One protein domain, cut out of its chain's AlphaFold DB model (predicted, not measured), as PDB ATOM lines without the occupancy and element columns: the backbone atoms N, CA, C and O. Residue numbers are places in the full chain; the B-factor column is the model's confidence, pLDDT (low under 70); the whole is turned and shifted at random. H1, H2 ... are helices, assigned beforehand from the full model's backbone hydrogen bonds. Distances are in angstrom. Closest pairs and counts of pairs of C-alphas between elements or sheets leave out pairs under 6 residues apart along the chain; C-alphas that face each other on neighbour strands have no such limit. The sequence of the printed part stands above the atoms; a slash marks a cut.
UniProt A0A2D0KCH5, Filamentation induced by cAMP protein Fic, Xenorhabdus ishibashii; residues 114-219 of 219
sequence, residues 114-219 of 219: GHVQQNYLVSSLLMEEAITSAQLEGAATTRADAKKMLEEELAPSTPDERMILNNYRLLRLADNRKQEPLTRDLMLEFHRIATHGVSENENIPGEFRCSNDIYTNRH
ATOM      1  N   GLY A 114      38.268  33.101  53.875       58.91
ATOM      2  CA  GLY A 114      37.560  34.225  53.253       58.91
ATOM      3  C   GLY A 114      38.230  35.002  52.117       58.91
ATOM      4  O   GLY A 114      37.728  36.067  51.803       58.91
ATOM      5  N   HIS A 115      39.307  34.525  51.479       61.00
ATOM      6  CA  HIS A 115      39.934  35.276  50.368       61.00
ATOM      7  C   HIS A 115      39.689  34.644  48.990       61.00
ATOM      8  O   HIS A 115      39.291  35.326  48.052       61.00
ATOM      9  N   VAL A 116      39.858  33.323  48.850       61.38
ATOM     10  CA  VAL A 116      39.677  32.632  47.555       61.38
ATOM     11  C   VAL A 116      38.210  32.627  47.126       61.38
ATOM     12  O   VAL A 116      37.906  32.947  45.981       61.38
ATOM     13  N   GLN A 117      37.289  32.335  48.049       65.56
ATOM     14  CA  GLN A 117      35.853  32.344  47.761       65.56
ATOM     15  C   GLN A 117      35.343  33.756  47.442       65.56
ATOM     16  O   GLN A 117      34.511  33.925  46.553       65.56
ATOM     17  N   GLN A 118      35.879  34.770  48.125       67.69
ATOM     18  CA  GLN A 118      35.563  36.169  47.854       67.69
ATOM     19  C   GLN A 118      36.085  36.595  46.477       67.69
ATOM     20  O   GLN A 118      35.328  37.164  45.697       67.69
ATOM     21  N   ASN A 119      37.330  36.254  46.135       72.50
ATOM     22  CA  ASN A 119      37.901  36.539  44.817       72.50
ATOM     23  C   ASN A 119      37.136  35.834  43.693       72.50
ATOM     24  O   ASN A 119      36.885  36.437  42.652       72.50
ATOM     25  N   TYR A 120      36.726  34.583  43.909       75.81
ATOM     26  CA  TYR A 120      35.916  33.839  42.948       75.81
ATOM     27  C   TYR A 120      34.538  34.483  42.752       75.81
ATOM     28  O   TYR A 120      34.095  34.668  41.621       75.81
ATOM     29  N   LEU A 121      33.879  34.885  43.844       80.00
ATOM     30  CA  LEU A 121      32.595  35.581  43.785       80.00
ATOM     31  C   LEU A 121      32.714  36.912  43.034       80.00
ATOM     32  O   LEU A 121      31.903  37.182  42.154       80.00
ATOM     33  N   VAL A 122      33.734  37.716  43.347       80.94
ATOM     34  CA  VAL A 122      34.003  38.977  42.643       80.94
ATOM     35  C   VAL A 122      34.228  38.705  41.159       80.94
ATOM     36  O   VAL A 122      33.546  39.299  40.333       80.94
ATOM     37  N   SER A 123      35.095  37.751  40.811       84.06
ATOM     38  CA  SER A 123      35.352  37.385  39.414       84.06
ATOM     39  C   SER A 123      34.075  36.963  38.684       84.06
ATOM     40  O   SER A 123      33.832  37.422  37.571       84.06
ATOM     41  N   SER A 124      33.228  36.143  39.313       87.19
ATOM     42  CA  SER A 124      31.956  35.716  38.726       87.19
ATOM     43  C   SER A 124      30.993  36.887  38.528       87.19
ATOM     44  O   SER A 124      30.316  36.933  37.506       87.19
ATOM     45  N   LEU A 125      30.924  37.838  39.465       90.50
ATOM     46  CA  LEU A 125      30.084  39.030  39.324       90.50
ATOM     47  C   LEU A 125      30.588  39.948  38.205       90.50
ATOM     48  O   LEU A 125      29.777  40.453  37.435       90.50
ATOM     49  N   LEU A 126      31.909  40.126  38.076       93.25
ATOM     50  CA  LEU A 126      32.498  40.908  36.985       93.25
ATOM     51  C   LEU A 126      32.231  40.269  35.614       93.25
ATOM     52  O   LEU A 126      31.954  40.989  34.659       93.25
ATOM     53  N   MET A 127      32.289  38.936  35.508       94.38
ATOM     54  CA  MET A 127      31.932  38.224  34.273       94.38
ATOM     55  C   MET A 127      30.460  38.445  33.908       94.38
ATOM     56  O   MET A 127      30.156  38.804  32.775       94.38
ATOM     57  N   GLU A 128      29.541  38.268  34.861       94.50
ATOM     58  CA  GLU A 128      28.104  38.452  34.615       94.50
ATOM     59  C   GLU A 128      27.756  39.893  34.226       94.50
ATOM     60  O   GLU A 128      26.952  40.103  33.315       94.50
ATOM     61  N   GLU A 129      28.386  40.882  34.861       95.06
ATOM     62  CA  GLU A 129      28.201  42.291  34.510       95.06
ATOM     63  C   GLU A 129      28.745  42.593  33.108       95.06
ATOM     64  O   GLU A 129      28.064  43.243  32.317       95.06
ATOM     65  N   ALA A 130      29.923  42.067  32.752       95.94
ATOM     66  CA  ALA A 130      30.498  42.247  31.420       95.94
ATOM     67  C   ALA A 130      29.578  41.713  30.313       95.94
ATOM     68  O   ALA A 130      29.348  42.396  29.312       95.94
ATOM     69  N   ILE A 131      29.033  40.507  30.515       95.75
ATOM     70  CA  ILE A 131      28.101  39.865  29.581       95.75
ATOM     71  C   ILE A 131      26.821  40.695  29.474       95.75
ATOM     72  O   ILE A 131      26.380  41.010  28.371       95.75
ATOM     73  N   THR A 132      26.245  41.079  30.613       94.75
ATOM     74  CA  THR A 132      24.976  41.813  30.649       94.75
ATOM     75  C   THR A 132      25.119  43.198  30.014       94.75
ATOM     76  O   THR A 132      24.267  43.585  29.217       94.75
ATOM     77  N   SER A 133      26.207  43.925  30.295       92.94
ATOM     78  CA  SER A 133      26.476  45.242  29.701       92.94
ATOM     79  C   SER A 133      26.612  45.157  28.183       92.94
ATOM     80  O   SER A 133      25.966  45.914  27.466       92.94
ATOM     81  N   ALA A 134      27.379  44.189  27.676       92.75
ATOM     82  CA  ALA A 134      27.544  44.005  26.236       92.75
ATOM     83  C   ALA A 134      26.225  43.607  25.546       92.75
ATOM     84  O   ALA A 134      25.920  44.092  24.461       92.75
ATOM     85  N   GLN A 135      25.404  42.759  26.173       93.69
ATOM     86  CA  GLN A 135      24.089  42.392  25.632       93.69
ATOM     87  C   GLN A 135      23.115  43.577  25.617       93.69
ATOM     88  O   GLN A 135      22.341  43.717  24.671       93.69
ATOM     89  N   LEU A 136      23.166  44.456  26.627       92.75
ATOM     90  CA  LEU A 136      22.404  45.710  26.640       92.75
ATOM     91  C   LEU A 136      22.851  46.671  25.528       92.75
ATOM     92  O   LEU A 136      22.023  47.411  25.000       92.75
ATOM     93  N   GLU A 137      24.136  46.641  25.168       88.31
ATOM     94  CA  GLU A 137      24.725  47.391  24.050       88.31
ATOM     95  C   GLU A 137      24.462  46.747  22.678       88.31
ATOM     96  O   GLU A 137      24.647  47.403  21.658       88.31
ATOM     97  N   GLY A 138      23.950  45.510  22.643       89.56
ATOM     98  CA  GLY A 138      23.492  44.842  21.424       89.56
ATOM     99  C   GLY A 138      24.271  43.593  21.009       89.56
ATOM    100  O   GLY A 138      23.950  43.040  19.960       89.56
ATOM    101  N   ALA A 139      25.236  43.111  21.805       90.88
ATOM    102  CA  ALA A 139      25.933  41.852  21.518       90.88
ATOM    103  C   ALA A 139      24.943  40.687  21.384       90.88
ATOM    104  O   ALA A 139      24.213  40.361  22.325       90.88
ATOM    105  N   ALA A 140      24.992  39.989  20.253       93.31
ATOM    106  CA  ALA A 140      24.171  38.822  19.960       93.31
ATOM    107  C   ALA A 140      24.847  37.500  20.375       93.31
ATOM    108  O   ALA A 140      24.651  36.461  19.745       93.31
ATOM    109  N   THR A 141      25.635  37.503  21.454       92.75
ATOM    110  CA  THR A 141      26.228  36.284  22.029       92.75
ATOM    111  C   THR A 141      25.337  35.733  23.139       92.75
ATOM    112  O   THR A 141      24.874  36.475  24.012       92.75
ATOM    113  N   THR A 142      25.104  34.418  23.148       95.38
ATOM    114  CA  THR A 142      24.339  33.795  24.234       95.38
ATOM    115  C   THR A 142      25.110  33.896  25.551       95.38
ATOM    116  O   THR A 142      26.340  33.859  25.581       95.38
ATOM    117  N   ARG A 143      24.395  33.978  26.678       95.38
ATOM    118  CA  ARG A 143      25.041  34.021  28.000       95.38
ATOM    119  C   ARG A 143      25.913  32.786  28.260       95.38
ATOM    120  O   ARG A 143      26.940  32.908  28.917       95.38
ATOM    121  N   ALA A 144      25.501  31.611  27.775       95.75
ATOM    122  CA  ALA A 144      26.242  30.366  27.968       95.75
ATOM    123  C   ALA A 144      27.584  30.389  27.223       95.75
ATOM    124  O   ALA A 144      28.614  30.100  27.829       95.75
ATOM    125  N   ASP A 145      27.575  30.804  25.954       96.50
ATOM    126  CA  ASP A 145      28.788  30.881  25.132       96.50
ATOM    127  C   ASP A 145      29.734  31.972  25.642       96.50
ATOM    128  O   ASP A 145      30.929  31.735  25.808       96.50
ATOM    129  N   ALA A 146      29.186  33.138  25.994       96.38
ATOM    130  CA  ALA A 146      29.950  34.244  26.556       96.38
ATOM    131  C   ALA A 146      30.628  33.868  27.881       96.38
ATOM    132  O   ALA A 146      31.807  34.149  28.087       96.38
ATOM    133  N   LYS A 147      29.894  33.198  28.776       95.75
ATOM    134  CA  LYS A 147      30.435  32.730  30.052       95.75
ATOM    135  C   LYS A 147      31.540  31.699  29.842       95.75
ATOM    136  O   LYS A 147      32.608  31.849  30.427       95.75
ATOM    137  N   LYS A 148      31.316  30.715  28.966       96.12
ATOM    138  CA  LYS A 148      32.329  29.716  28.610       96.12
ATOM    139  C   LYS A 148      33.595  30.378  28.066       96.12
ATOM    140  O   LYS A 148      34.686  30.058  28.520       96.12
ATOM    141  N   MET A 149      33.452  31.332  27.144       96.81
ATOM    142  CA  MET A 149      34.576  32.085  26.586       96.81
ATOM    143  C   MET A 149      35.401  32.779  27.680       96.81
ATOM    144  O   MET A 149      36.628  32.726  27.635       96.81
ATOM    145  N   LEU A 150      34.752  33.411  28.663       95.94
ATOM    146  CA  LEU A 150      35.446  34.094  29.760       95.94
ATOM    147  C   LEU A 150      36.085  33.126  30.769       95.94
ATOM    148  O   LEU A 150      37.177  33.413  31.253       95.94
ATOM    149  N   GLU A 151      35.427  32.011  31.098       93.56
ATOM    150  CA  GLU A 151      35.928  31.011  32.056       93.56
ATOM    151  C   GLU A 151      37.097  30.190  31.495       93.56
ATOM    152  O   GLU A 151      38.049  29.903  32.217       93.56
ATOM    153  N   GLU A 152      37.041  29.833  30.211       95.31
ATOM    154  CA  GLU A 152      38.079  29.057  29.515       95.31
ATOM    155  C   GLU A 152      39.151  29.948  28.856       95.31
ATOM    156  O   GLU A 152      40.035  29.439  28.168       95.31
ATOM    157  N   GLU A 153      39.079  31.272  29.048       94.25
ATOM    158  CA  GLU A 153      39.979  32.273  28.449       94.25
ATOM    159  C   GLU A 153      40.123  32.133  26.918       94.25
ATOM    160  O   GLU A 153      41.191  32.360  26.338       94.25
ATOM    161  N   LEU A 154      39.031  31.769  26.240       96.12
ATOM    162  CA  LEU A 154      39.016  31.583  24.791       96.12
ATOM    163  C   LEU A 154      39.171  32.927  24.070       96.12
ATOM    164  O   LEU A 154      38.657  33.965  24.495       96.12
ATOM    165  N   ALA A 155      39.858  32.904  22.929       95.19
ATOM    166  CA  ALA A 155      39.932  34.068  22.058       95.19
ATOM    167  C   ALA A 155      38.542  34.384  21.465       95.19
ATOM    168  O   ALA A 155      37.845  33.457  21.043       95.19
ATOM    169  N   PRO A 156      38.148  35.670  21.373       95.19
ATOM    170  CA  PRO A 156      36.865  36.043  20.800       95.19
ATOM    171  C   PRO A 156      36.883  35.783  19.291       95.19
ATOM    172  O   PRO A 156      37.766  36.267  18.574       95.19
ATOM    173  N   SER A 157      35.896  35.034  18.816       93.06
ATOM    174  CA  SER A 157      35.703  34.679  17.410       93.06
ATOM    175  C   SER A 157      34.839  35.703  16.670       93.06
ATOM    176  O   SER A 157      34.970  35.851  15.456       93.06
ATOM    177  N   THR A 158      33.984  36.437  17.389       93.38
ATOM    178  CA  THR A 158      33.074  37.447  16.818       93.38
ATOM    179  C   THR A 158      33.327  38.858  17.377       93.38
ATOM    180  O   THR A 158      33.962  39.005  18.428       93.38
ATOM    181  N   PRO A 159      32.855  39.927  16.697       91.88
ATOM    182  CA  PRO A 159      32.873  41.285  17.250       91.88
ATOM    183  C   PRO A 159      32.130  41.400  18.590       91.88
ATOM    184  O   PRO A 159      32.623  42.057  19.504       91.88
ATOM    185  N   ASP A 160      31.009  40.695  18.738       94.31
ATOM    186  CA  ASP A 160      30.189  40.687  19.955       94.31
ATOM    187  C   ASP A 160      30.917  40.022  21.131       94.31
ATOM    188  O   ASP A 160      30.984  40.564  22.235       94.31
ATOM    189  N   GLU A 161      31.557  38.879  20.877       95.56
ATOM    190  CA  GLU A 161      32.427  38.207  21.847       95.56
ATOM    191  C   GLU A 161      33.612  39.091  22.249       95.56
ATOM    192  O   GLU A 161      34.002  39.144  23.418       95.56
ATOM    193  N   ARG A 162      34.173  39.841  21.294       95.56
ATOM    194  CA  ARG A 162      35.235  40.810  21.576       95.56
ATOM    195  C   ARG A 162      34.733  41.939  22.467       95.56
ATOM    196  O   ARG A 162      35.445  42.303  23.399       95.56
ATOM    197  N   MET A 163      33.526  42.454  22.231       94.69
ATOM    198  CA  MET A 163      32.903  43.469  23.083       94.69
ATOM    199  C   MET A 163      32.719  42.956  24.518       94.69
ATOM    200  O   MET A 163      33.102  43.635  25.470       94.69
ATOM    201  N   ILE A 164      32.245  41.718  24.688       96.50
ATOM    202  CA  ILE A 164      32.122  41.069  26.007       96.50
ATOM    203  C   ILE A 164      33.485  40.959  26.700       96.50
ATOM    204  O   ILE A 164      33.624  41.331  27.868       96.50
ATOM    205  N   LEU A 165      34.510  40.477  25.989       97.12
ATOM    206  CA  LEU A 165      35.858  40.352  26.540       97.12
ATOM    207  C   LEU A 165      36.451  41.715  26.924       97.12
ATOM    208  O   LEU A 165      37.103  41.835  27.965       97.12
ATOM    209  N   ASN A 166      36.226  42.744  26.109       96.31
ATOM    210  CA  ASN A 166      36.670  44.104  26.391       96.31
ATOM    211  C   ASN A 166      35.991  44.666  27.645       96.31
ATOM    212  O   ASN A 166      36.690  45.179  28.521       96.31
ATOM    213  N   ASN A 167      34.672  44.498  27.787       96.25
ATOM    214  CA  ASN A 167      33.933  44.905  28.986       96.25
ATOM    215  C   ASN A 167      34.442  44.175  30.234       96.25
ATOM    216  O   ASN A 167      34.668  44.799  31.270       96.25
ATOM    217  N   TYR A 168      34.730  42.875  30.133       97.00
ATOM    218  CA  TYR A 168      35.313  42.118  31.243       97.00
ATOM    219  C   TYR A 168      36.695  42.648  31.649       97.00
ATOM    220  O   TYR A 168      36.968  42.860  32.834       97.00
ATOM    221  N   ARG A 169      37.569  42.922  30.675       96.69
ATOM    222  CA  ARG A 169      38.899  43.507  30.922       96.69
ATOM    223  C   ARG A 169      38.808  44.904  31.529       96.69
ATOM    224  O   ARG A 169      39.561  45.201  32.457       96.69
ATOM    225  N   LEU A 170      37.885  45.732  31.042       96.81
ATOM    226  CA  LEU A 170      37.607  47.059  31.584       96.81
ATOM    227  C   LEU A 170      37.208  46.969  33.060       96.81
ATOM    228  O   LEU A 170      37.803  47.644  33.896       96.81
ATOM    229  N   LEU A 171      36.241  46.110  33.387       96.12
ATOM    230  CA  LEU A 171      35.760  45.928  34.755       96.12
ATOM    231  C   LEU A 171      36.859  45.417  35.696       96.12
ATOM    232  O   LEU A 171      36.969  45.898  36.824       96.12
ATOM    233  N   ARG A 172      37.726  44.507  35.232       94.94
ATOM    234  CA  ARG A 172      38.901  44.071  36.005       94.94
ATOM    235  C   ARG A 172      39.895  45.203  36.246       94.94
ATOM    236  O   ARG A 172      40.413  45.324  37.354       94.94
ATOM    237  N   LEU A 173      40.173  46.029  35.236       95.25
ATOM    238  CA  LEU A 173      41.049  47.185  35.420       95.25
ATOM    239  C   LEU A 173      40.434  48.184  36.409       95.25
ATOM    240  O   LEU A 173      41.137  48.679  37.287       95.25
ATOM    241  N   ALA A 174      39.132  48.446  36.294       94.81
ATOM    242  CA  ALA A 174      38.411  49.327  37.200       94.81
ATOM    243  C   ALA A 174      38.453  48.815  38.648       94.81
ATOM    244  O   ALA A 174      38.732  49.599  39.551       94.81
ATOM    245  N   ASP A 175      38.262  47.511  38.881       92.38
ATOM    246  CA  ASP A 175      38.380  46.926  40.222       92.38
ATOM    247  C   ASP A 175      39.805  47.050  40.791       92.38
ATOM    248  O   ASP A 175      39.975  47.406  41.960       92.38
ATOM    249  N   ASN A 176      40.829  46.851  39.951       93.00
ATOM    250  CA  ASN A 176      42.234  47.000  40.342       93.00
ATOM    251  C   ASN A 176      42.612  48.451  40.681       93.00
ATOM    252  O   ASN A 176      43.432  48.678  41.570       93.00
ATOM    253  N   ARG A 177      42.025  49.433  39.986       94.94
ATOM    254  CA  ARG A 177      42.372  50.862  40.100       94.94
ATOM    255  C   ARG A 177      41.336  51.694  40.855       94.94
ATOM    256  O   ARG A 177      41.423  52.915  40.877       94.94
ATOM    257  N   LYS A 178      40.370  51.060  41.527       92.75
ATOM    258  CA  LYS A 178      39.232  51.734  42.188       92.75
ATOM    259  C   LYS A 178      39.589  52.752  43.276       92.75
ATOM    260  O   LYS A 178      38.731  53.537  43.661       92.75
ATOM    261  N   GLN A 179      40.812  52.706  43.810       94.81
ATOM    262  CA  GLN A 179      41.295  53.658  44.820       94.81
ATOM    263  C   GLN A 179      41.997  54.876  44.206       94.81
ATOM    264  O   GLN A 179      42.326  55.823  44.917       94.81
ATOM    265  N   GLU A 180      42.253  54.856  42.899       95.19
ATOM    266  CA  GLU A 180      42.868  55.972  42.194       95.19
ATOM    267  C   GLU A 180      41.822  57.040  41.845       95.19
ATOM    268  O   GLU A 180      40.661  56.718  41.570       95.19
ATOM    269  N   PRO A 181      42.205  58.328  41.818       96.06
ATOM    270  CA  PRO A 181      41.314  59.371  41.334       96.06
ATOM    271  C   PRO A 181      40.977  59.144  39.854       96.06
ATOM    272  O   PRO A 181      41.847  58.824  39.044       96.06
ATOM    273  N   LEU A 182      39.715  59.378  39.482       95.00
ATOM    274  CA  LEU A 182      39.280  59.295  38.089       95.00
ATOM    275  C   LEU A 182      39.829  60.483  37.287       95.00
ATOM    276  O   LEU A 182      39.229  61.558  37.239       95.00
ATOM    277  N   THR A 183      40.991  60.293  36.669       96.19
ATOM    278  CA  THR A 183      41.643  61.292  35.816       96.19
ATOM    279  C   THR A 183      41.234  61.138  34.353       96.19
ATOM    280  O   THR A 183      40.697  60.112  33.933       96.19
ATOM    281  N   ARG A 184      41.529  62.162  33.541       95.56
ATOM    282  CA  ARG A 184      41.360  62.095  32.082       95.56
ATOM    283  C   ARG A 184      42.104  60.908  31.475       95.56
ATOM    284  O   ARG A 184      41.530  60.208  30.649       95.56
ATOM    285  N   ASP A 185      43.336  60.673  31.906       96.25
ATOM    286  CA  ASP A 185      44.168  59.601  31.362       96.25
ATOM    287  C   ASP A 185      43.594  58.224  31.707       96.25
ATOM    288  O   ASP A 185      43.504  57.367  30.830       96.25
ATOM    289  N   LEU A 186      43.096  58.046  32.939       96.31
ATOM    290  CA  LEU A 186      42.411  56.819  33.349       96.31
ATOM    291  C   LEU A 186      41.126  56.588  32.540       96.31
ATOM    292  O   LEU A 186      40.872  55.476  32.085       96.31
ATOM    293  N   MET A 187      40.342  57.642  32.290       96.31
ATOM    294  CA  MET A 187      39.154  57.547  31.434       96.31
ATOM    295  C   MET A 187      39.500  57.141  29.994       96.31
ATOM    296  O   MET A 187      38.798  56.322  29.403       96.31
ATOM    297  N   LEU A 188      40.578  57.684  29.420       96.56
ATOM    298  CA  LEU A 188      41.023  57.316  28.071       96.56
ATOM    299  C   LEU A 188      41.605  55.900  28.020       96.56
ATOM    300  O   LEU A 188      41.443  55.202  27.023       96.56
ATOM    301  N   GLU A 189      42.243  55.434  29.090       97.00
ATOM    302  CA  GLU A 189      42.691  54.048  29.207       97.00
ATOM    303  C   GLU A 189      41.512  53.071  29.272       97.00
ATOM    304  O   GLU A 189      41.493  52.084  28.533       97.00
ATOM    305  N   PHE A 190      40.490  53.387  30.071       96.81
ATOM    306  CA  PHE A 190      39.231  52.643  30.103       96.81
ATOM    307  C   PHE A 190      38.583  52.582  28.721       96.81
ATOM    308  O   PHE A 190      38.259  51.495  28.242       96.81
ATOM    309  N   HIS A 191      38.471  53.725  28.041       95.56
ATOM    310  CA  HIS A 191      37.941  53.775  26.682       95.56
ATOM    311  C   HIS A 191      38.767  52.923  25.713       95.56
ATOM    312  O   HIS A 191      38.203  52.217  24.881       95.56
ATOM    313  N   ARG A 192      40.102  52.959  25.803       96.12
ATOM    314  CA  ARG A 192      40.978  52.162  24.934       96.12
ATOM    315  C   ARG A 192      40.718  50.669  25.083       96.12
ATOM    316  O   ARG A 192      40.706  49.971  24.078       96.12
ATOM    317  N   ILE A 193      40.528  50.187  26.311       96.25
ATOM    318  CA  ILE A 193      40.235  48.774  26.578       96.25
ATOM    319  C   ILE A 193      38.841  48.412  26.078       96.25
ATOM    320  O   ILE A 193      38.701  47.405  25.389       96.25
ATOM    321  N   ALA A 194      37.840  49.241  26.380       93.94
ATOM    322  CA  ALA A 194      36.454  49.008  25.989       93.94
ATOM    323  C   ALA A 194      36.302  48.862  24.467       93.94
ATOM    324  O   ALA A 194      35.640  47.946  23.984       93.94
ATOM    325  N   THR A 195      36.974  49.720  23.695       92.38
ATOM    326  CA  THR A 195      36.793  49.771  22.239       92.38
ATOM    327  C   THR A 195      37.897  49.075  21.440       92.38
ATOM    328  O   THR A 195      37.919  49.134  20.209       92.38
ATOM    329  N   HIS A 196      38.820  48.371  22.102       92.94
ATOM    330  CA  HIS A 196      39.937  47.715  21.426       92.94
ATOM    331  C   HIS A 196      39.463  46.681  20.391       92.94
ATOM    332  O   HIS A 196      38.873  45.654  20.731       92.94
ATOM    333  N   GLY A 197      39.765  46.924  19.114       88.56
ATOM    334  CA  GLY A 197      39.394  46.024  18.020       88.56
ATOM    335  C   GLY A 197      37.890  45.975  17.720       88.56
ATOM    336  O   GLY A 197      37.465  45.070  17.005       88.56
ATOM    337  N   VAL A 198      37.102  46.919  18.249       84.44
ATOM    338  CA  VAL A 198      35.681  47.106  17.928       84.44
ATOM    339  C   VAL A 198      35.561  48.360  17.062       84.44
ATOM    340  O   VAL A 198      35.787  49.470  17.536       84.44
ATOM    341  N   SER A 199      35.232  48.192  15.780       68.88
ATOM    342  CA  SER A 199      35.221  49.280  14.788       68.88
ATOM    343  C   SER A 199      33.861  49.971  14.621       68.88
ATOM    344  O   SER A 199      33.615  50.612  13.600       68.88
ATOM    345  N   GLU A 200      32.956  49.844  15.591       69.31
ATOM    346  CA  GLU A 200      31.666  50.531  15.529       69.31
ATOM    347  C   GLU A 200      31.823  52.053  15.678       69.31
ATOM    348  O   GLU A 200      32.584  52.546  16.517       69.31
ATOM    349  N   ASN A 201      31.062  52.797  14.871       67.50
ATOM    350  CA  ASN A 201      30.936  54.259  14.919       67.50
ATOM    351  C   ASN A 201      32.239  55.051  14.719       67.50
ATOM    352  O   ASN A 201      32.357  56.155  15.247       67.50
ATOM    353  N   GLU A 202      33.206  54.496  13.978       75.62
ATOM    354  CA  GLU A 202      34.507  55.139  13.714       75.62
ATOM    355  C   GLU A 202      35.238  55.563  15.002       75.62
ATOM    356  O   GLU A 202      36.008  56.524  15.016       75.62
ATOM    357  N   ASN A 203      34.983  54.864  16.116       83.62
ATOM    358  CA  ASN A 203      35.638  55.182  17.374       83.62
ATOM    359  C   ASN A 203      37.151  54.919  17.264       83.62
ATOM    360  O   ASN A 203      37.586  53.943  16.647       83.62
ATOM    361  N   ILE A 204      37.950  55.785  17.887       89.50
ATOM    362  CA  ILE A 204      39.396  55.592  18.006       89.50
ATOM    363  C   ILE A 204      39.697  55.225  19.467       89.50
ATOM    364  O   ILE A 204      39.394  56.012  20.371       89.50
ATOM    365  N   PRO A 205      40.261  54.033  19.739       93.06
ATOM    366  CA  PRO A 205      40.521  53.586  21.101       93.06
ATOM    367  C   PRO A 205      41.411  54.536  21.911       93.06
ATOM    368  O   PRO A 205      42.614  54.658  21.680       93.06
ATOM    369  N   GLY A 206      40.824  55.139  22.944       93.81
ATOM    370  CA  GLY A 206      41.518  56.023  23.875       93.81
ATOM    371  C   GLY A 206      41.607  57.471  23.414       93.81
ATOM    372  O   GLY A 206      42.456  58.204  23.916       93.81
ATOM    373  N   GLU A 207      40.730  57.889  22.501       92.25
ATOM    374  CA  GLU A 207      40.602  59.276  22.067       92.25
ATOM    375  C   GLU A 207      39.180  59.803  22.284       92.25
ATOM    376  O   GLU A 207      38.194  59.068  22.230       92.25
ATOM    377  N   PHE A 208      39.063  61.109  22.527       89.56
ATOM    378  CA  PHE A 208      37.758  61.762  22.513       89.56
ATOM    379  C   PHE A 208      37.276  61.914  21.073       89.56
ATOM    380  O   PHE A 208      38.048  62.278  20.190       89.56
ATOM    381  N   ARG A 209      35.972  61.732  20.850       84.81
ATOM    382  CA  ARG A 209      35.368  62.046  19.552       84.81
ATOM    383  C   ARG A 209      35.604  63.509  19.165       84.81
ATOM    384  O   ARG A 209      35.408  64.415  19.979       84.81
ATOM    385  N   CYS A 210      35.937  63.725  17.896       81.31
ATOM    386  CA  CYS A 210      36.149  65.053  17.317       81.31
ATOM    387  C   CYS A 210      34.943  65.558  16.504       81.31
ATOM    388  O   CYS A 210      34.904  66.734  16.144       81.31
ATOM    389  N   SER A 211      33.941  64.708  16.246       79.56
ATOM    390  CA  SER A 211      32.709  65.067  15.537       79.56
ATOM    391  C   SER A 211      31.445  64.752  16.352       79.56
ATOM    392  O   SER A 211      31.461  64.062  17.378       79.56
ATOM    393  N   ASN A 212      30.325  65.329  15.911       71.44
ATOM    394  CA  ASN A 212      28.986  65.022  16.424       71.44
ATOM    395  C   ASN A 212      28.209  64.103  15.474       71.44
ATOM    396  O   ASN A 212      26.988  63.997  15.600       71.44
ATOM    397  N   ASP A 213      28.894  63.485  14.514       68.69
ATOM    398  CA  ASP A 213      28.257  62.574  13.578       68.69
ATOM    399  C   ASP A 213      27.857  61.302  14.328       68.69
ATOM    400  O   ASP A 213      28.634  60.720  15.082       68.69
ATOM    401  N   ILE A 214      26.590  60.921  14.183       57.09
ATOM    402  CA  ILE A 214      26.021  59.722  14.792       57.09
ATOM    403  C   ILE A 214      25.680  58.790  13.639       57.09
ATOM    404  O   ILE A 214      24.711  59.030  12.910       57.09
ATOM    405  N   TYR A 215      26.469  57.736  13.473       54.44
ATOM    406  CA  TYR A 215      26.186  56.683  12.511       54.44
ATOM    407  C   TYR A 215      25.258  55.664  13.173       54.44
ATOM    408  O   TYR A 215      25.643  54.955  14.089       54.44
ATOM    409  N   THR A 216      23.995  55.601  12.751       45.12
ATOM    410  CA  THR A 216      23.126  54.477  13.122       45.12
ATOM    411  C   THR A 216      23.120  53.497  11.960       45.12
ATOM    412  O   THR A 216      22.357  53.695  11.008       45.12
ATOM    413  N   ASN A 217      23.955  52.460  12.011       37.78
ATOM    414  CA  ASN A 217      23.799  51.328  11.104       37.78
ATOM    415  C   ASN A 217      22.532  50.575  11.520       37.78
ATOM    416  O   ASN A 217      22.466  49.988  12.594       37.78
ATOM    417  N   ARG A 218      21.485  50.651  10.692       31.80
ATOM    418  CA  ARG A 218      20.397  49.673  10.757       31.80
ATOM    419  C   ARG A 218      20.828  48.462   9.943       31.80
ATOM    420  O   ARG A 218      20.989  48.603   8.731       31.80
ATOM    421  N   HIS A 219      20.979  47.324  10.607       35.53
ATOM    422  CA  HIS A 219      20.746  46.026   9.985       35.53
ATOM    423  C   HIS A 219      19.255  45.695  10.078       35.53
ATOM    424  O   HIS A 219      18.631  46.090  11.093       35.53
TER     425      HIS A 219
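What this domain is: This is residues 114 to 219 of the 219 residues of the protein "Filamentation induced by cAMP protein Fic" of Xenorhabdus ishibashii (UniProt A0A2D0KCH5). A long helix, H1, crosses helix H3 as a lopsided X, and H4 folds back along H3 as a helical hairpin, while short H2 packs on H1 and on the first part of H3. H3 is the middle piece, touching the other three helices; the first residues, 114 to 121, stick out as an arm, and residues 195 to 219 form a long tail with no named element. The printed part has 106 residues with four named helices, in the order H1, H2, H3, H4, and no named strand; the class is all helix. The whole is compact, with a radius of gyration of the C-alphas of 15.0 A and spans of 49 by 36 by 21 A.

How they stand to each other: H1, residues 116 to 137, touches H2, residues 143 to 151, with its residues 127 to 131 alone. Their closest C-alphas, those of Ile 131 and Ala 146, are 6.6 A apart, and the two run opposite ways at a steep tilt of 46 degrees. With residues 126 to 134 alone, H1 touches the hub H3, residues 159 to 177. The closest C-alphas there, of Ala 130 and Tyr 168, are 4.8 A apart, at a steep tilt of 45 degrees, opposite ways. H2 and H3 only just touch, with 3 pairs of C-alphas within 8 A, through residues 161 to 165 of H3 alone; the closest are those of Ala 146 and Glu 161, 6.6 A apart. These two run the same way at a steep tilt of 53 degrees. H4, residues 184 to 194, forms a hairpin with H3, the closest C-alphas being those of Asn 166 and Ala 194, 4.9 A apart. Their tilt of 35.1 degrees is only just steep, and they run opposite ways. The helix packing is mostly crossed, with no touching pair at a shallow tilt. H4 is apart from H1 and from H2. In H1, H2, H3 and H4 every O i to N i+4 pair is within hydrogen-bond range.

Where its parts are: H1 begins at C-alpha 116, (39.677, 32.632, 47.555), and measures 31.5 A from first to last C-alpha. H2 measures 12.0 A. H3 begins at C-alpha 159, (32.873, 41.285, 17.250), and measures 26.5 A. H4 measures 15.2 A and ends at C-alpha 194, (36.454, 49.008, 25.989).

The domain as a whole: The two C-alphas farthest apart, those of Gly 114 and Asp 213, are 49.6 A apart. Residues 114 to 121, of which 116 to 121 belong to H1, stand free, and so do residues 178 to 184. The link from H1 to H2 is tight, and those from H2 to H3 and from H3 to H4 are short. The printed part has no cut and ends at His 219, the chain's last residue. The mean pLDDT of the printed part is 87.4; residues 114 to 118, 199 to 201 and 213 to 219 are under 70.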